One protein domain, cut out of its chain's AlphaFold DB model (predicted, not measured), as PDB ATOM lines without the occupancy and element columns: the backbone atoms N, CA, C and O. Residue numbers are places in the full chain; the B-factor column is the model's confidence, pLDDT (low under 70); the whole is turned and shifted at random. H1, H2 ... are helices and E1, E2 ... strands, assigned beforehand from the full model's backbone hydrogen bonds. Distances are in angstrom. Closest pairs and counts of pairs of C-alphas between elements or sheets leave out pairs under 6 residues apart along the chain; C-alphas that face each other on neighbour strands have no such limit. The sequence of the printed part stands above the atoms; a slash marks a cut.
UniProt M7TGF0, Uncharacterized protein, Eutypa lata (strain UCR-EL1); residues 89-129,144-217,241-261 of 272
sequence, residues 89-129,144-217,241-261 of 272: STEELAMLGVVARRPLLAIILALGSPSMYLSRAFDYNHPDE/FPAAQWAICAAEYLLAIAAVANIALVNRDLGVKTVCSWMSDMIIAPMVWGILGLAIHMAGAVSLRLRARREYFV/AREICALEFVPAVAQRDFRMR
ATOM      1  N   SER A  89      25.270  35.789 -37.352       86.12
ATOM      2  CA  SER A  89      25.171  37.138 -37.896       86.12
ATOM      3  C   SER A  89      24.455  38.078 -36.922       86.12
ATOM      4  O   SER A  89      23.567  37.693 -36.152       86.12
ATOM      5  N   THR A  90      24.807  39.362 -36.980       86.38
ATOM      6  CA  THR A  90      24.129  40.409 -36.202       86.38
ATOM      7  C   THR A  90      22.652  40.526 -36.550       86.38
ATOM      8  O   THR A  90      21.848  40.876 -35.691       86.38
ATOM      9  N   GLU A  91      22.281  40.202 -37.785       84.50
ATOM     10  CA  GLU A  91      20.902  40.254 -38.259       84.50
ATOM     11  C   GLU A  91      20.070  39.060 -37.792       84.50
ATOM     12  O   GLU A  91      18.912  39.254 -37.442       84.50
ATOM     13  N   GLU A  92      20.631  37.850 -37.703       87.44
ATOM     14  CA  GLU A  92      19.922  36.681 -37.155       87.44
ATOM     15  C   GLU A  92      19.533  36.900 -35.689       87.44
ATOM     16  O   GLU A  92      18.371  36.714 -35.313       87.44
ATOM     17  N   LEU A  93      20.473  37.377 -34.866       90.44
ATOM     18  CA  LEU A  93      20.199  37.697 -33.462       90.44
ATOM     19  C   LEU A  93      19.279  38.917 -33.322       90.44
ATOM     20  O   LEU A  93      18.395  38.934 -32.457       90.44
ATOM     21  N   ALA A  94      19.405  39.908 -34.211       89.44
ATOM     22  CA  ALA A  94      18.467  41.022 -34.276       89.44
ATOM     23  C   ALA A  94      17.052  40.551 -34.646       89.44
ATOM     24  O   ALA A  94      16.086  40.970 -34.007       89.44
ATOM     25  N   MET A  95      16.896  39.657 -35.624       88.94
ATOM     26  CA  MET A  95      15.599  39.101 -36.007       88.94
ATOM     27  C   MET A  95      14.973  38.324 -34.850       88.94
ATOM     28  O   MET A  95      13.789  38.506 -34.558       88.94
ATOM     29  N   LEU A  96      15.762  37.531 -34.125       91.19
ATOM     30  CA  LEU A  96      15.292  36.815 -32.943       91.19
ATOM     31  C   LEU A  96      14.792  37.777 -31.845       91.19
ATOM     32  O   LEU A  96      13.677  37.635 -31.335       91.19
ATOM     33  N   GLY A  97      15.572  38.810 -31.517       89.94
ATOM     34  CA  GLY A  97      15.212  39.760 -30.460       89.94
ATOM     35  C   GLY A  97      14.079  40.725 -30.836       89.94
ATOM     36  O   GLY A  97      13.251  41.087 -29.996       89.94
ATOM     37  N   VAL A  98      14.027  41.171 -32.093       87.38
ATOM     38  CA  VAL A  98      13.115  42.229 -32.560       87.38
ATOM     39  C   VAL A  98      11.840  41.658 -33.166       87.38
ATOM     40  O   VAL A  98      10.743  42.103 -32.826       87.38
ATOM     41  N   VAL A  99      11.974  40.669 -34.048       85.75
ATOM     42  CA  VAL A  99      10.871  40.119 -34.846       85.75
ATOM     43  C   VAL A  99      10.195  38.997 -34.080       85.75
ATOM     44  O   VAL A  99       8.995  39.072 -33.808       85.75
ATOM     45  N   ALA A 100      10.975  38.011 -33.632       88.06
ATOM     46  CA  ALA A 100      10.452  36.928 -32.808       88.06
ATOM     47  C   ALA A 100      10.159  37.369 -31.361       88.06
ATOM     48  O   ALA A 100       9.538  36.618 -30.625       88.06
ATOM     49  N   ARG A 101      10.520  38.594 -30.944       88.69
ATOM     50  CA  ARG A 101      10.249  39.118 -29.587       88.69
ATOM     51  C   ARG A 101      10.843  38.242 -28.472       88.69
ATOM     52  O   ARG A 101      10.242  38.136 -27.410       88.69
ATOM     53  N   ARG A 102      12.030  37.668 -28.707       92.44
ATOM     54  CA  ARG A 102      12.788  36.871 -27.723       92.44
ATOM     55  C   ARG A 102      14.122  37.537 -27.350       92.44
ATOM     56  O   ARG A 102      15.190  37.001 -27.664       92.44
ATOM     57  N   PRO A 103      14.108  38.777 -26.819       91.94
ATOM     58  CA  PRO A 103      15.330  39.513 -26.513       91.94
ATOM     59  C   PRO A 103      16.220  38.835 -25.467       91.94
ATOM     60  O   PRO A 103      17.434  38.989 -25.577       91.94
ATOM     61  N   LEU A 104      15.682  38.107 -24.477       93.06
ATOM     62  CA  LEU A 104      16.540  37.474 -23.467       93.06
ATOM     63  C   LEU A 104      17.346  36.337 -24.083       93.06
ATOM     64  O   LEU A 104      18.559  36.282 -23.895       93.06
ATOM     65  N   LEU A 105      16.699  35.480 -24.878       94.56
ATOM     66  CA  LEU A 105      17.406  34.422 -25.595       94.56
ATOM     67  C   LEU A 105      18.464  35.004 -26.543       94.56
ATOM     68  O   LEU A 105      19.591  34.516 -26.567       94.56
ATOM     69  N   ALA A 106      18.138  36.075 -27.274       93.62
ATOM     70  CA  ALA A 106      19.090  36.735 -28.169       93.62
ATOM     71  C   ALA A 106      20.322  37.289 -27.424       93.62
ATOM     72  O   ALA A 106      21.436  37.167 -27.926       93.62
ATOM     73  N   ILE A 107      20.143  37.851 -26.223       92.06
ATOM     74  CA  ILE A 107      21.251  38.342 -25.386       92.06
ATOM     75  C   ILE A 107      22.121  37.183 -24.887       92.06
ATOM     76  O   ILE A 107      23.343  37.275 -24.957       92.06
ATOM     77  N   ILE A 108      21.517  36.090 -24.409       93.56
ATOM     78  CA  ILE A 108      22.271  34.919 -23.931       93.56
ATOM     79  C   ILE A 108      23.064  34.296 -25.086       93.56
ATOM     80  O   ILE A 108      24.240  33.986 -24.920       93.56
ATOM     81  N   LEU A 109      22.462  34.174 -26.273       93.25
ATOM     82  CA  LEU A 109      23.152  33.677 -27.466       93.25
ATOM     83  C   LEU A 109      24.294  34.600 -27.910       93.25
ATOM     84  O   LEU A 109      25.361  34.102 -28.254       93.25
ATOM     85  N   ALA A 110      24.107  35.923 -27.853       91.38
ATOM     86  CA  ALA A 110      25.169  36.889 -28.137       91.38
ATOM     87  C   ALA A 110      26.337  36.773 -27.138       91.38
ATOM     88  O   ALA A 110      27.496  36.810 -27.531       91.38
ATOM     89  N   LEU A 111      26.050  36.578 -25.847       90.12
ATOM     90  CA  LEU A 111      27.081  36.353 -24.824       90.12
ATOM     91  C   LEU A 111      27.810  35.013 -25.003       90.12
ATOM     92  O   LEU A 111      29.000  34.908 -24.717       90.12
ATOM     93  N   GLY A 112      27.096  33.987 -25.469       89.25
ATOM     94  CA  GLY A 112      27.650  32.667 -25.769       89.25
ATOM     95  C   GLY A 112      28.387  32.603 -27.107       89.25
ATOM     96  O   GLY A 112      28.965  31.566 -27.427       89.25
ATOM     97  N   SER A 113      28.376  33.687 -27.887       87.56
ATOM     98  CA  SER A 113      28.980  33.738 -29.210       87.56
ATOM     99  C   SER A 113      29.713  35.062 -29.444       87.56
ATOM    100  O   SER A 113      29.190  35.975 -30.075       87.56
ATOM    101  N   PRO A 114      30.948  35.189 -28.930       79.06
ATOM    102  CA  PRO A 114      31.726  36.419 -29.065       79.06
ATOM    103  C   PRO A 114      32.266  36.645 -30.489       79.06
ATOM    104  O   PRO A 114      32.884  37.679 -30.743       79.06
ATOM    105  N   SER A 115      32.092  35.689 -31.410       80.50
ATOM    106  CA  SER A 115      32.539  35.812 -32.796       80.50
ATOM    107  C   SER A 115      31.420  36.293 -33.711       80.50
ATOM    108  O   SER A 115      30.258  35.925 -33.566       80.50
ATOM    109  N   MET A 116      31.790  37.110 -34.693       73.50
ATOM    110  CA  MET A 116      30.862  37.644 -35.678       73.50
ATOM    111  C   MET A 116      31.242  37.220 -37.081       73.50
ATOM    112  O   MET A 116      32.414  37.250 -37.463       73.50
ATOM    113  N   TYR A 117      30.218  36.936 -37.874       76.50
ATOM    114  CA  TYR A 117      30.368  36.706 -39.298       76.50
ATOM    115  C   TYR A 117      30.666  38.010 -40.043       76.50
ATOM    116  O   TYR A 117      29.769  38.788 -40.365       76.50
ATOM    117  N   LEU A 118      31.959  38.256 -40.283       65.50
ATOM    118  CA  LEU A 118      32.487  39.517 -40.812       65.50
ATOM    119  C   LEU A 118      32.010  39.838 -42.234       65.50
ATOM    120  O   LEU A 118      31.693  40.991 -42.502       65.50
ATOM    121  N   SER A 119      31.918  38.867 -43.147       64.56
ATOM    122  CA  SER A 119      31.512  39.159 -44.535       64.56
ATOM    123  C   SER A 119      30.042  39.577 -44.638       64.56
ATOM    124  O   SER A 119      29.728  40.543 -45.323       64.56
ATOM    125  N   ARG A 120      29.155  38.957 -43.850       62.25
ATOM    126  CA  ARG A 120      27.732  39.339 -43.771       62.25
ATOM    127  C   ARG A 120      27.495  40.634 -42.978       62.25
ATOM    128  O   ARG A 120      26.397  41.163 -43.023       62.25
ATOM    129  N   ALA A 121      28.496  41.182 -42.280       60.81
ATOM    130  CA  ALA A 121      28.375  42.515 -41.675       60.81
ATOM    131  C   ALA A 121      28.313  43.637 -42.732       60.81
ATOM    132  O   ALA A 121      27.837  44.733 -42.433       60.81
ATOM    133  N   PHE A 122      28.790  43.359 -43.951       66.44
ATOM    134  CA  PHE A 122      28.765  44.285 -45.085       66.44
ATOM    135  C   PHE A 122      27.686  43.945 -46.118       66.44
ATOM    136  O   PHE A 122      27.345  44.802 -46.932       66.44
ATOM    137  N   ASP A 123      27.123  42.735 -46.066       69.81
ATOM    138  CA  ASP A 123      25.966  42.373 -46.881       69.81
ATOM    139  C   ASP A 123      24.699  42.996 -46.303       69.81
ATOM    140  O   ASP A 123      24.388  42.870 -45.119       69.81
ATOM    141  N   TYR A 124      23.939  43.653 -47.171       66.12
ATOM    142  CA  TYR A 124      22.646  44.206 -46.812       66.12
ATOM    143  C   TYR A 124      21.565  43.152 -47.054       66.12
ATOM    144  O   TYR A 124      21.158  42.941 -48.196       66.12
ATOM    145  N   ASN A 125      21.079  42.487 -46.001       69.06
ATOM    146  CA  ASN A 125      19.944  41.581 -46.158       69.06
ATOM    147  C   ASN A 125      18.624  42.344 -46.006       69.06
ATOM    148  O   ASN A 125      18.423  43.130 -45.080       69.06
ATOM    149  N   HIS A 126      17.697  42.074 -46.919       74.94
ATOM    150  CA  HIS A 126      16.336  42.593 -46.884       74.94
ATOM    151  C   HIS A 126      15.468  41.663 -46.018       74.94
ATOM    152  O   HIS A 126      15.122  40.558 -46.449       74.94
ATOM    153  N   PRO A 127      15.125  42.042 -44.768       72.19
ATOM    154  CA  PRO A 127      14.417  41.145 -43.852       72.19
ATOM    155  C   PRO A 127      12.996  40.817 -44.339       72.19
ATOM    156  O   PRO A 127      12.439  39.771 -44.002       72.19
ATOM    157  N   ASP A 128      12.418  41.681 -45.169       75.38
ATOM    158  CA  ASP A 128      11.183  41.448 -45.905       75.38
ATOM    159  C   ASP A 128      11.321  40.338 -46.950       75.38
ATOM    160  O   ASP A 128      10.442  39.484 -47.021       75.38
ATOM    161  N   GLU A 129      12.426  40.269 -47.692       78.94
ATOM    162  CA  GLU A 129      12.672  39.191 -48.662       78.94
ATOM    163  C   GLU A 129      12.925  37.838 -47.983       78.94
ATOM    164  O   GLU A 129      12.512  36.785 -48.482       78.94
ATOM    165  N   PHE A 144       3.482  20.946 -31.236       91.38
ATOM    166  CA  PHE A 144       2.379  21.014 -30.273       91.38
ATOM    167  C   PHE A 144       2.838  21.688 -28.959       91.38
ATOM    168  O   PHE A 144       4.043  21.771 -28.715       91.38
ATOM    169  N   PRO A 145       1.924  22.170 -28.093       90.19
ATOM    170  CA  PRO A 145       2.283  23.022 -26.952       90.19
ATOM    171  C   PRO A 145       3.342  22.446 -26.001       90.19
ATOM    172  O   PRO A 145       4.254  23.161 -25.599       90.19
ATOM    173  N   ALA A 146       3.289  21.153 -25.673       91.56
ATOM    174  CA  ALA A 146       4.307  20.543 -24.810       91.56
ATOM    175  C   ALA A 146       5.687  20.450 -25.496       91.56
ATOM    176  O   ALA A 146       6.705  20.728 -24.865       91.56
ATOM    177  N   ALA A 147       5.734  20.159 -26.802       93.19
ATOM    178  CA  ALA A 147       6.980  20.210 -27.566       93.19
ATOM    179  C   ALA A 147       7.543  21.637 -27.665       93.19
ATOM    180  O   ALA A 147       8.757  21.805 -27.670       93.19
ATOM    181  N   GLN A 148       6.694  22.671 -27.696       93.06
ATOM    182  CA  GLN A 148       7.153  24.065 -27.666       93.06
ATOM    183  C   GLN A 148       7.916  24.384 -26.379       93.06
ATOM    184  O   GLN A 148       9.006  24.948 -26.445       93.06
ATOM    185  N   TRP A 149       7.377  23.976 -25.226       92.56
ATOM    186  CA  TRP A 149       8.053  24.137 -23.938       92.56
ATOM    187  C   TRP A 149       9.379  23.380 -23.881       92.56
ATOM    188  O   TRP A 149      10.376  23.944 -23.435       92.56
ATOM    189  N   ALA A 150       9.414  22.142 -24.383       94.62
ATOM    190  CA  ALA A 150      10.642  21.351 -24.448       94.62
ATOM    191  C   ALA A 150      11.711  22.013 -25.337       94.62
ATOM    192  O   ALA A 150      12.870  22.094 -24.939       94.62
ATOM    193  N   ILE A 151      11.317  22.536 -26.504       94.81
ATOM    194  CA  ILE A 151      12.217  23.259 -27.414       94.81
ATOM    195  C   ILE A 151      12.764  24.517 -26.734       94.81
ATOM    196  O   ILE A 151      13.974  24.708 -26.719       94.81
ATOM    197  N   CYS A 152      11.907  25.335 -26.118       94.25
ATOM    198  CA  CYS A 152      12.354  26.518 -25.382       94.25
ATOM    199  C   CYS A 152      13.329  26.159 -24.257       94.25
ATOM    200  O   CYS A 152      14.377  26.787 -24.137       94.25
ATOM    201  N   ALA A 153      13.011  25.146 -23.447       94.94
ATOM    202  CA  ALA A 153      13.895  24.700 -22.376       94.94
ATOM    203  C   ALA A 153      15.261  24.264 -22.926       94.94
ATOM    204  O   ALA A 153      16.291  24.689 -22.406       94.94
ATOM    205  N   ALA A 154      15.278  23.486 -24.012       96.00
ATOM    206  CA  ALA A 154      16.510  23.070 -24.673       96.00
ATOM    207  C   ALA A 154      17.316  24.263 -25.217       96.00
ATOM    208  O   ALA A 154      18.522  24.327 -24.993       96.00
ATOM    209  N   GLU A 155      16.668  25.232 -25.872       95.62
ATOM    210  CA  GLU A 155      17.321  26.446 -26.384       95.62
ATOM    211  C   GLU A 155      18.010  27.240 -25.264       95.62
ATOM    212  O   GLU A 155      19.176  27.604 -25.408       95.62
ATOM    213  N   TYR A 156      17.334  27.471 -24.132       95.88
ATOM    214  CA  TYR A 156      17.936  28.182 -22.998       95.88
ATOM    215  C   TYR A 156      19.056  27.388 -22.335       95.88
ATOM    216  O   TYR A 156      20.092  27.966 -22.018       95.88
ATOM    217  N   LEU A 157      18.875  26.081 -22.130       96.81
ATOM    218  CA  LEU A 157      19.905  25.235 -21.526       96.81
ATOM    219  C   LEU A 157      21.178  25.222 -22.375       96.81
ATOM    220  O   LEU A 157      22.267  25.432 -21.843       96.81
ATOM    221  N   LEU A 158      21.045  25.044 -23.692       96.19
ATOM    222  CA  LEU A 158      22.178  25.070 -24.617       96.19
ATOM    223  C   LEU A 158      22.831  26.454 -24.680       96.19
ATOM    224  O   LEU A 158      24.056  26.549 -24.656       96.19
ATOM    225  N   ALA A 159      22.038  27.530 -24.707       94.75
ATOM    226  CA  ALA A 159      22.568  28.891 -24.730       94.75
ATOM    227  C   ALA A 159      23.333  29.230 -23.436       94.75
ATOM    228  O   ALA A 159      24.436  29.770 -23.493       94.75
ATOM    229  N   ILE A 160      22.799  28.862 -22.267       94.94
ATOM    230  CA  ILE A 160      23.474  29.049 -20.974       94.94
ATOM    231  C   ILE A 160      24.748  28.200 -20.899       94.94
ATOM    232  O   ILE A 160      25.782  28.693 -20.448       94.94
ATOM    233  N   ALA A 161      24.707  26.951 -21.374       95.12
ATOM    234  CA  ALA A 161      25.888  26.095 -21.440       95.12
ATOM    235  C   ALA A 161      26.982  26.704 -22.334       95.12
ATOM    236  O   ALA A 161      28.154  26.699 -21.956       95.12
ATOM    237  N   ALA A 162      26.609  27.296 -23.473       93.06
ATOM    238  CA  ALA A 162      27.542  28.013 -24.340       93.06
ATOM    239  C   ALA A 162      28.169  29.227 -23.633       93.06
ATOM    240  O   ALA A 162      29.386  29.393 -23.678       93.06
ATOM    241  N   VAL A 163      27.378  30.032 -22.911       92.44
ATOM    242  CA  VAL A 163      27.894  31.154 -22.099       92.44
ATOM    243  C   VAL A 163      28.876  30.665 -21.034       92.44
ATOM    244  O   VAL A 163      29.956  31.236 -20.890       92.44
ATOM    245  N   ALA A 164      28.537  29.598 -20.307       91.62
ATOM    246  CA  ALA A 164      29.422  29.015 -19.304       91.62
ATOM    247  C   ALA A 164      30.739  28.530 -19.932       91.62
ATOM    248  O   ALA A 164      31.812  28.810 -19.398       91.62
ATOM    249  N   ASN A 165      30.670  27.879 -21.097       91.81
ATOM    250  CA  ASN A 165      31.848  27.456 -21.849       91.81
ATOM    251  C   ASN A 165      32.733  28.653 -22.234       91.81
ATOM    252  O   ASN A 165      33.932  28.639 -21.966       91.81
ATOM    253  N   ILE A 166      32.150  29.724 -22.779       88.94
ATOM    254  CA  ILE A 166      32.883  30.953 -23.118       88.94
ATOM    255  C   ILE A 166      33.507  31.603 -21.877       88.94
ATOM    256  O   ILE A 166      34.652  32.055 -21.934       88.94
ATOM    257  N   ALA A 167      32.804  31.640 -20.744       88.12
ATOM    258  CA  ALA A 167      33.333  32.200 -19.502       88.12
ATOM    259  C   ALA A 167      34.538  31.400 -18.978       88.12
ATOM    260  O   ALA A 167      35.557  31.990 -18.616       88.12
ATOM    261  N   LEU A 168      34.447  30.066 -18.983       86.19
ATOM    262  CA  LEU A 168      35.536  29.182 -18.563       86.19
ATOM    263  C   LEU A 168      36.745  29.291 -19.493       86.19
ATOM    264  O   LEU A 168      37.866  29.436 -19.011       86.19
ATOM    265  N   VAL A 169      36.522  29.295 -20.810       85.19
ATOM    266  CA  VAL A 169      37.593  29.455 -21.804       85.19
ATOM    267  C   VAL A 169      38.288  30.805 -21.641       85.19
ATOM    268  O   VAL A 169      39.511  30.845 -21.584       85.19
ATOM    269  N   ASN A 170      37.545  31.907 -21.493       82.44
ATOM    270  CA  ASN A 170      38.148  33.229 -21.290       82.44
ATOM    271  C   ASN A 170      38.925  33.334 -19.972       82.44
ATOM    272  O   ASN A 170      39.995  33.944 -19.939       82.44
ATOM    273  N   ARG A 171      38.424  32.720 -18.894       83.50
ATOM    274  CA  ARG A 171      39.138  32.640 -17.613       83.50
ATOM    275  C   ARG A 171      40.445  31.860 -17.757       83.50
ATOM    276  O   ARG A 171      41.479  32.296 -17.260       83.50
ATOM    277  N   ASP A 172      40.407  30.727 -18.446       82.12
ATOM    278  CA  ASP A 172      41.592  29.910 -18.685       82.12
ATOM    279  C   ASP A 172      42.604  30.617 -19.587       82.12
ATOM    280  O   ASP A 172      43.793  30.573 -19.283       82.12
ATOM    281  N   LEU A 173      42.151  31.332 -20.621       78.44
ATOM    282  CA  LEU A 173      43.013  32.196 -21.426       78.44
ATOM    283  C   LEU A 173      43.718  33.221 -20.533       78.44
ATOM    284  O   LEU A 173      44.942  33.293 -20.550       78.44
ATOM    285  N   GLY A 174      42.984  33.943 -19.686       76.06
ATOM    286  CA  GLY A 174      43.563  34.966 -18.813       76.06
ATOM    287  C   GLY A 174      44.608  34.451 -17.815       76.06
ATOM    288  O   GLY A 174      45.550  35.172 -17.505       76.06
ATOM    289  N   VAL A 175      44.463  33.222 -17.301       76.50
ATOM    290  CA  VAL A 175      45.368  32.670 -16.269       76.50
ATOM    291  C   VAL A 175      46.522  31.854 -16.863       76.50
ATOM    292  O   VAL A 175      47.591  31.784 -16.253       76.50
ATOM    293  N   LYS A 176      46.316  31.222 -18.028       75.62
ATOM    294  CA  LYS A 176      47.237  30.224 -18.601       75.62
ATOM    295  C   LYS A 176      48.026  30.718 -19.822       75.62
ATOM    296  O   LYS A 176      48.876  29.971 -20.305       75.62
ATOM    297  N   THR A 177      47.771  31.923 -20.354       70.25
ATOM    298  CA  THR A 177      48.497  32.450 -21.535       70.25
ATOM    299  C   THR A 177      49.559  33.487 -21.185       70.25
ATOM    300  O   THR A 177      49.253  34.541 -20.646       70.25
ATOM    301  N   VAL A 178      50.814  33.200 -21.555       62.25
ATOM    302  CA  VAL A 178      51.980  34.082 -21.333       62.25
ATOM    303  C   VAL A 178      51.903  35.356 -22.180       62.25
ATOM    304  O   VAL A 178      52.246  36.438 -21.719       62.25
ATOM    305  N   CYS A 179      51.448  35.221 -23.428       62.28
ATOM    306  CA  CYS A 179      51.329  36.316 -24.383       62.28
ATOM    307  C   CYS A 179      49.852  36.676 -24.561       62.28
ATOM    308  O   CYS A 179      49.098  35.936 -25.191       62.28
ATOM    309  N   SER A 180      49.445  37.826 -24.030       64.88
ATOM    310  CA  SER A 180      48.139  38.421 -24.300       64.88
ATOM    311  C   SER A 180      48.289  39.934 -24.475       64.88
ATOM    312  O   SER A 180      49.254  40.538 -24.005       64.88
ATOM    313  N   TRP A 181      47.350  40.565 -25.186       59.84
ATOM    314  CA  TRP A 181      47.393  42.004 -25.490       59.84
ATOM    315  C   TRP A 181      47.418  42.899 -24.227       59.84
ATOM    316  O   TRP A 181      47.890  44.042 -24.285       59.84
ATOM    317  N   MET A 182      46.977  42.359 -23.085       64.56
ATOM    318  CA  MET A 182      47.020  42.963 -21.749       64.56
ATOM    319  C   MET A 182      47.394  41.877 -20.726       64.56
ATOM    320  O   MET A 182      46.544  41.359 -20.003       64.56
ATOM    321  N   SER A 183      48.668  41.475 -20.715       62.53
ATOM    322  CA  SER A 183      49.189  40.399 -19.853       62.53
ATOM    323  C   SER A 183      49.138  40.720 -18.356       62.53
ATOM    324  O   SER A 183      49.293  39.836 -17.521       62.53
ATOM    325  N   ASP A 184      48.915  41.980 -18.002       64.25
ATOM    326  CA  ASP A 184      48.691  42.478 -16.649       64.25
ATOM    327  C   ASP A 184      47.243  42.285 -16.156       64.25
ATOM    328  O   ASP A 184      46.983  42.407 -14.958       64.25
ATOM    329  N   MET A 185      46.302  41.948 -17.051       69.25
ATOM    330  CA  MET A 185      44.874  41.824 -16.747       69.25
ATOM    331  C   MET A 185      44.298  40.452 -17.129       69.25
ATOM    332  O   MET A 185      43.873  40.223 -18.259       69.25
ATOM    333  N   ILE A 186      44.125  39.572 -16.136       72.31
ATOM    334  CA  ILE A 186      43.480  38.246 -16.298       72.31
ATOM    335  C   ILE A 186      42.068  38.354 -16.893       72.31
ATOM    336  O   ILE A 186      41.611  37.475 -17.619       72.31
ATOM    337  N   ILE A 187      41.352  39.433 -16.579       74.50
ATOM    338  CA  ILE A 187      39.967  39.637 -17.017       74.50
ATOM    339  C   ILE A 187      39.855  40.209 -18.435       74.50
ATOM    340  O   ILE A 187      38.745  40.263 -18.964       74.50
ATOM    341  N   ALA A 188      40.959  40.622 -19.068       75.81
ATOM    342  CA  ALA A 188      40.918  41.267 -20.381       75.81
ATOM    343  C   ALA A 188      40.213  40.419 -21.462       75.81
ATOM    344  O   ALA A 188      39.354  40.971 -22.155       75.81
ATOM    345  N   PRO A 189      40.440  39.090 -21.574       78.19
ATOM    346  CA  PRO A 189      39.695  38.252 -22.519       78.19
ATOM    347  C   PRO A 189      38.185  38.221 -22.241       78.19
ATOM    348  O   PRO A 189      37.383  38.263 -23.171       78.19
ATOM    349  N   MET A 190      37.775  38.214 -20.965       79.62
ATOM    350  CA  MET A 190      36.352  38.250 -20.595       79.62
ATOM    351  C   MET A 190      35.705  39.581 -20.982       79.62
ATOM    352  O   MET A 190      34.611  39.586 -21.546       79.62
ATOM    353  N   VAL A 191      36.380  40.704 -20.713       79.75
ATOM    354  CA  VAL A 191      35.903  42.042 -21.100       79.75
ATOM    355  C   VAL A 191      35.754  42.133 -22.617       79.75
ATOM    356  O   VAL A 191      34.726  42.598 -23.109       79.75
ATOM    357  N   TRP A 192      36.736  41.623 -23.363       78.00
ATOM    358  CA  TRP A 192      36.685  41.582 -24.821       78.00
ATOM    359  C   TRP A 192      35.529  40.723 -25.347       78.00
ATOM    360  O   TRP A 192      34.807  41.145 -26.247       78.00
ATOM    361  N   GLY A 193      35.293  39.551 -24.747       79.50
ATOM    362  CA  GLY A 193      34.163  38.688 -25.099       79.50
ATOM    363  C   GLY A 193      32.805  39.371 -24.907       79.50
ATOM    364  O   GLY A 193      31.916  39.226 -25.742       79.50
ATOM    365  N   ILE A 194      32.657  40.182 -23.854       81.81
ATOM    366  CA  ILE A 194      31.428  40.949 -23.594       81.81
ATOM    367  C   ILE A 194      31.253  42.091 -24.605       81.81
ATOM    368  O   ILE A 194      30.121  42.450 -24.926       81.81
ATOM    369  N   LEU A 195      32.336  42.637 -25.163       81.31
ATOM    370  CA  LEU A 195      32.259  43.712 -26.155       81.31
ATOM    371  C   LEU A 195      31.495  43.285 -27.423       81.31
ATOM    372  O   LEU A 195      30.806  44.109 -28.027       81.31
ATOM    373  N   GLY A 196      31.521  41.993 -27.775       80.00
ATOM    374  CA  GLY A 196      30.714  41.430 -28.866       80.00
ATOM    375  C   GLY A 196      29.209  41.671 -28.693       80.00
ATOM    376  O   GLY A 196      28.504  41.959 -29.666       80.00
ATOM    377  N   LEU A 197      28.712  41.690 -27.449       85.56
ATOM    378  CA  LEU A 197      27.313  42.009 -27.150       85.56
ATOM    379  C   LEU A 197      26.932  43.400 -27.663       85.56
ATOM    380  O   LEU A 197      25.835  43.576 -28.192       85.56
ATOM    381  N   ALA A 198      27.824  44.387 -27.542       84.25
ATOM    382  CA  ALA A 198      27.554  45.742 -28.010       84.25
ATOM    383  C   ALA A 198      27.272  45.752 -29.519       84.25
ATOM    384  O   ALA A 198      26.350  46.431 -29.975       84.25
ATOM    385  N   ILE A 199      28.001  44.949 -30.293       84.62
ATOM    386  CA  ILE A 199      27.835  44.894 -31.744       84.62
ATOM    387  C   ILE A 199      26.503  44.229 -32.121       84.62
ATOM    388  O   ILE A 199      25.761  44.752 -32.957       84.62
ATOM    389  N   HIS A 200      26.121  43.146 -31.439       86.44
ATOM    390  CA  HIS A 200      24.793  42.543 -31.612       86.44
ATOM    391  C   HIS A 200      23.660  43.500 -31.210       86.44
ATOM    392  O   HIS A 200      22.634  43.568 -31.891       86.44
ATOM    393  N   MET A 201      23.854  44.301 -30.159       85.69
ATOM    394  CA  MET A 201      22.906  45.342 -29.758       85.69
ATOM    395  C   MET A 201      22.782  46.443 -30.816       85.69
ATOM    396  O   MET A 201      21.664  46.864 -31.117       85.69
ATOM    397  N   ALA A 202      23.888  46.875 -31.428       85.94
ATOM    398  CA  ALA A 202      23.861  47.820 -32.543       85.94
ATOM    399  C   ALA A 202      23.079  47.256 -33.743       85.94
ATOM    400  O   ALA A 202      22.232  47.957 -34.304       85.94
ATOM    401  N   GLY A 203      23.273  45.974 -34.072       84.50
ATOM    402  CA  GLY A 203      22.485  45.266 -35.087       84.50
ATOM    403  C   GLY A 203      20.988  45.232 -34.759       84.50
ATOM    404  O   GLY A 203      20.153  45.570 -35.599       84.50
ATOM    405  N   ALA A 204      20.633  44.926 -33.510       87.25
ATOM    406  CA  ALA A 204      19.245  44.926 -33.051       87.25
ATOM    407  C   ALA A 204      18.602  46.321 -33.103       87.25
ATOM    408  O   ALA A 204      17.436  46.453 -33.481       87.25
ATOM    409  N   VAL A 205      19.346  47.374 -32.750       85.94
ATOM    410  CA  VAL A 205      18.884  48.765 -32.869       85.94
ATOM    411  C   VAL A 205      18.683  49.138 -34.335       85.94
ATOM    412  O   VAL A 205      17.620  49.654 -34.677       85.94
ATOM    413  N   SER A 206      19.650  48.830 -35.203       85.12
ATOM    414  CA  SER A 206      19.546  49.060 -36.649       85.12
ATOM    415  C   SER A 206      18.289  48.404 -37.226       85.12
ATOM    416  O   SER A 206      17.470  49.074 -37.862       85.12
ATOM    417  N   LEU A 207      18.049  47.128 -36.901       83.06
ATOM    418  CA  LEU A 207      16.856  46.418 -37.354       83.06
ATOM    419  C   LEU A 207      15.567  47.014 -36.774       83.06
ATOM    420  O   LEU A 207      14.597  47.157 -37.507       83.06
ATOM    421  N   ARG A 208      15.536  47.428 -35.498       81.62
ATOM    422  CA  ARG A 208      14.358  48.097 -34.900       81.62
ATOM    423  C   ARG A 208      13.993  49.409 -35.580       81.62
ATOM    424  O   ARG A 208      12.822  49.785 -35.573       81.62
ATOM    425  N   LEU A 209      14.983  50.129 -36.100       80.25
ATOM    426  CA  LEU A 209      14.757  51.382 -36.816       80.25
ATOM    427  C   LEU A 209      14.237  51.141 -38.239       80.25
ATOM    428  O   LEU A 209      13.512  51.984 -38.762       80.25
ATOM    429  N   ARG A 210      14.583  50.002 -38.847       76.44
ATOM    430  CA  ARG A 210      14.220  49.648 -40.229       76.44
ATOM    431  C   ARG A 210      12.953  48.808 -40.335       76.44
ATOM    432  O   ARG A 210      12.210  48.958 -41.296       76.44
ATOM    433  N   ALA A 211      12.699  47.941 -39.366       77.94
ATOM    434  CA  ALA A 211      11.631  46.959 -39.403       77.94
ATOM    435  C   ALA A 211      10.780  47.012 -38.133       77.94
ATOM    436  O   ALA A 211      11.279  47.062 -37.005       77.94
ATOM    437  N   ARG A 212       9.461  46.947 -38.318       76.00
ATOM    438  CA  ARG A 212       8.483  46.869 -37.236       76.00
ATOM    439  C   ARG A 212       7.574  45.661 -37.440       76.00
ATOM    440  O   ARG A 212       7.084  45.418 -38.534       76.00
ATOM    441  N   ARG A 213       7.331  44.917 -36.362       77.12
ATOM    442  CA  ARG A 213       6.317  43.857 -36.323       77.12
ATOM    443  C   ARG A 213       4.931  44.476 -36.119       77.12
ATOM    444  O   ARG A 213       4.737  45.202 -35.146       77.12
ATOM    445  N   GLU A 214       3.999  44.153 -37.005       71.31
ATOM    446  CA  GLU A 214       2.573  44.487 -36.948       71.31
ATOM    447  C   GLU A 214       1.763  43.198 -36.707       71.31
ATOM    448  O   GLU A 214       2.103  42.131 -37.231       71.31
ATOM    449  N   TYR A 215       0.711  43.268 -35.887       60.28
ATOM    450  CA  TYR A 215      -0.193  42.139 -35.639       60.28
ATOM    451  C   TYR A 215      -1.425  42.245 -36.544       60.28
ATOM    452  O   TYR A 215      -1.901  43.344 -36.819       60.28
ATOM    453  N   PHE A 216      -1.990  41.108 -36.962       49.62
ATOM    454  CA  PHE A 216      -3.195  41.094 -37.806       49.62
ATOM    455  C   PHE A 216      -4.412  41.774 -37.155       49.62
ATOM    456  O   PHE A 216      -5.282  42.257 -37.872       49.62
ATOM    457  N   VAL A 217      -4.456  41.877 -35.822       48.34
ATOM    458  CA  VAL A 217      -5.540  42.570 -35.103       48.34
ATOM    459  C   VAL A 217      -5.538  44.081 -35.386       48.34
ATOM    460  O   VAL A 217      -6.603  44.685 -35.448       48.34
ATOM    461  N   ALA A 241       6.423  45.148 -22.419       84.31
ATOM    462  CA  ALA A 241       7.004  44.181 -21.501       84.31
ATOM    463  C   ALA A 241       6.117  42.932 -21.414       84.31
ATOM    464  O   ALA A 241       6.623  41.826 -21.554       84.31
ATOM    465  N   ARG A 242       4.790  43.097 -21.305       85.88
ATOM    466  CA  ARG A 242       3.846  41.969 -21.357       85.88
ATOM    467  C   ARG A 242       3.911  41.205 -22.679       85.88
ATOM    468  O   ARG A 242       3.945  39.982 -22.650       85.88
ATOM    469  N   GLU A 243       3.964  41.901 -23.814       82.19
ATOM    470  CA  GLU A 243       4.108  41.260 -25.131       82.19
ATOM    471  C   GLU A 243       5.421  40.473 -25.257       82.19
ATOM    472  O   GLU A 243       5.420  39.371 -25.796       82.19
ATOM    473  N   ILE A 244       6.531  41.017 -24.747       85.44
ATOM    474  CA  ILE A 244       7.825  40.325 -24.712       85.44
ATOM    475  C   ILE A 244       7.725  39.089 -23.816       85.44
ATOM    476  O   ILE A 244       7.994  37.993 -24.284       85.44
ATOM    477  N   CYS A 245       7.261  39.227 -22.572       87.00
ATOM    478  CA  CYS A 245       7.137  38.098 -21.648       87.00
ATOM    479  C   CYS A 245       6.222  36.989 -22.190       87.00
ATOM    480  O   CYS A 245       6.500  35.811 -21.980       87.00
ATOM    481  N   ALA A 246       5.153  37.348 -22.907       86.00
ATOM    482  CA  ALA A 246       4.232  36.386 -23.506       86.00
ATOM    483  C   ALA A 246       4.844  35.597 -24.676       86.00
ATOM    484  O   ALA A 246       4.381  34.499 -24.973       86.00
ATOM    485  N   LEU A 247       5.857  36.146 -25.353       88.25
ATOM    486  CA  LEU A 247       6.456  35.560 -26.557       88.25
ATOM    487  C   LEU A 247       7.872  35.017 -26.340       88.25
ATOM    488  O   LEU A 247       8.328  34.206 -27.141       88.25
ATOM    489  N   GLU A 248       8.545  35.408 -25.259       91.19
ATOM    490  CA  GLU A 248       9.913  34.990 -24.934       91.19
ATOM    491  C   GLU A 248      10.039  33.456 -24.867       91.19
ATOM    492  O   GLU A 248      10.966  32.871 -25.434       91.19
ATOM    493  N   PHE A 249       9.049  32.795 -24.258       90.62
ATOM    494  CA  PHE A 249       8.984  31.336 -24.106       90.62
ATOM    495  C   PHE A 249       8.142  30.642 -25.182       90.62
ATOM    496  O   PHE A 249       7.761  29.483 -25.023       90.62
ATOM    497  N   VAL A 250       7.864  31.323 -26.295       91.19
ATOM    498  CA  VAL A 250       7.230  30.721 -27.470       91.19
ATOM    499  C   VAL A 250       8.291  30.577 -28.561       91.19
ATOM    500  O   VAL A 250       8.792  31.599 -29.045       91.19
ATOM    501  N   PRO A 251       8.627  29.345 -28.999       90.75
ATOM    502  CA  PRO A 251       9.617  29.138 -30.048       90.75
ATOM    503  C   PRO A 251       9.258  29.952 -31.287       90.75
ATOM    504  O   PRO A 251       8.088  30.003 -31.675       90.75
ATOM    505  N   ALA A 252      10.250  30.544 -31.957       88.81
ATOM    506  CA  ALA A 252      10.009  31.381 -33.137       88.81
ATOM    507  C   ALA A 252       9.197  30.635 -34.218       88.81
ATOM    508  O   ALA A 252       8.323  31.216 -34.857       88.81
ATOM    509  N   VAL A 253       9.415  29.321 -34.346       87.94
ATOM    510  CA  VAL A 253       8.696  28.435 -35.275       87.94
ATOM    511  C   VAL A 253       7.192  28.299 -34.968       87.94
ATOM    512  O   VAL A 253       6.400  28.004 -35.861       87.94
ATOM    513  N   ALA A 254       6.784  28.517 -33.715       88.00
ATOM    514  CA  ALA A 254       5.404  28.384 -33.254       88.00
ATOM    515  C   ALA A 254       4.613  29.704 -33.289       88.00
ATOM    516  O   ALA A 254       3.390  29.685 -33.119       88.00
ATOM    517  N   GLN A 255       5.279  30.841 -33.522       85.44
ATOM    518  CA  GLN A 255       4.626  32.148 -33.563       85.44
ATOM    519  C   GLN A 255       3.709  32.279 -34.785       85.44
ATOM    520  O   GLN A 255       4.016  31.797 -35.876       85.44
ATOM    521  N   ARG A 256       2.554  32.924 -34.591       75.50
ATOM    522  CA  ARG A 256       1.514  33.085 -35.617       75.50
ATOM    523  C   ARG A 256       1.299  34.549 -35.974       75.50
ATOM    524  O   ARG A 256       1.602  35.431 -35.171       75.50
ATOM    525  N   ASP A 257       0.757  34.748 -37.175       68.38
ATOM    526  CA  ASP A 257       0.010  35.935 -37.590       68.38
ATOM    527  C   ASP A 257       0.692  37.249 -37.197       68.38
ATOM    528  O   ASP A 257       0.153  38.094 -36.477       68.38
ATOM    529  N   PHE A 258       1.912  37.425 -37.696       73.56
ATOM    530  CA  PHE A 258       2.591  38.706 -37.652       73.56
ATOM    531  C   PHE A 258       3.062  39.089 -39.047       73.56
ATOM    532  O   PHE A 258       3.527  38.250 -39.818       73.56
ATOM    533  N   ARG A 259       2.938  40.374 -39.367       71.31
ATOM    534  CA  ARG A 259       3.505  40.963 -40.573       71.31
ATOM    535  C   ARG A 259       4.687  41.818 -40.166       71.31
ATOM    536  O   ARG A 259       4.643  42.510 -39.151       71.31
ATOM    537  N   MET A 260       5.759  41.766 -40.938       76.00
ATOM    538  CA  MET A 260       6.824  42.744 -40.802       76.00
ATOM    539  C   MET A 260       6.556  43.882 -41.777       76.00
ATOM    540  O   MET A 260       6.327  43.650 -42.962       76.00
ATOM    541  N   ARG A 261       6.607  45.112 -41.277       74.12
ATOM    542  CA  ARG A 261       6.679  46.311 -42.095       74.12
ATOM    543  C   ARG A 261       8.111  46.815 -42.083       74.12
ATOM    544  O   ARG A 261       8.630  47.167 -41.024       74.12
TER     545      ARG A 261
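Overview. This is residues 89 to 129, 144 to 217 and 241 to 261 of the 272 residues of an uncharacterized protein of Eutypa lata (strain UCR-EL1) (UniProt M7TGF0). H3 and H4 make a long helical hairpin opened as a V, and the short helical hairpin of H1 and H2 fits between its arms. Toward the wide end lie H5 and a small antiparallel sheet of E1 and E2. The printed part has 136 residues, with five named helices and two named strands in the order H1 H2 H3 H4 E1 H5 E2, mostly helix. It is only just loose, close to compact, with a radius of gyration of the C-alphas of 17.3 A, and elongated, spanning 59 by 36 by 25 A.

Along the chain. H1, residues 90 to 99, begins at C-alpha 90 (24.129, 40.409, -36.202); H2 is residues 103 to 111. H3, residues 145 to 176, measures 46.3 A from first to last C-alpha, and H4, residues 188 to 210, 34.3 A. E1 is residues 211 to 215, H5 residues 241 to 248, and E2 residues 258 to 261, ending at C-alpha 261 (6.679, 46.311, -42.095).

Arrangement. H2, the hub, touches H1 at a shallow tilt of 18 degrees, C-alphas 97 and 103 closest at 4.0 A. H2 touches H3 residues 156 to 163 (closest C-alphas 109 and 159, 5.5 A), H4 residues 193 to 200 (110 and 197, 5.6 A) and H5 (104 and 248, 7.2 A). H1 touches H4 residues 199 to 208 at a steep tilt of 56 degrees, C-alphas 94 and 204 closest at 4.2 A. H3 and H4, a hairpin, touch at a steep tilt of 41 degrees, C-alphas 170 and 190 closest at 5.4 A. Between E1 and E2, N 212 and O 261 are 2.8 A apart, within hydrogen-bond range. Every O i to N i+4 pair is within range in H1, H2, H3 and H5, and 15 of 19 in H4.

Size, cuts and confidence. Residues 130 to 143 and 218 to 240 are not printed, with C-alpha gaps of 27.8 A and 18.6 A. The link H3 to H4 is long. The pLDDT is under 70 at residues 118 to 125, 178 to 185, 215 to 217 and 257.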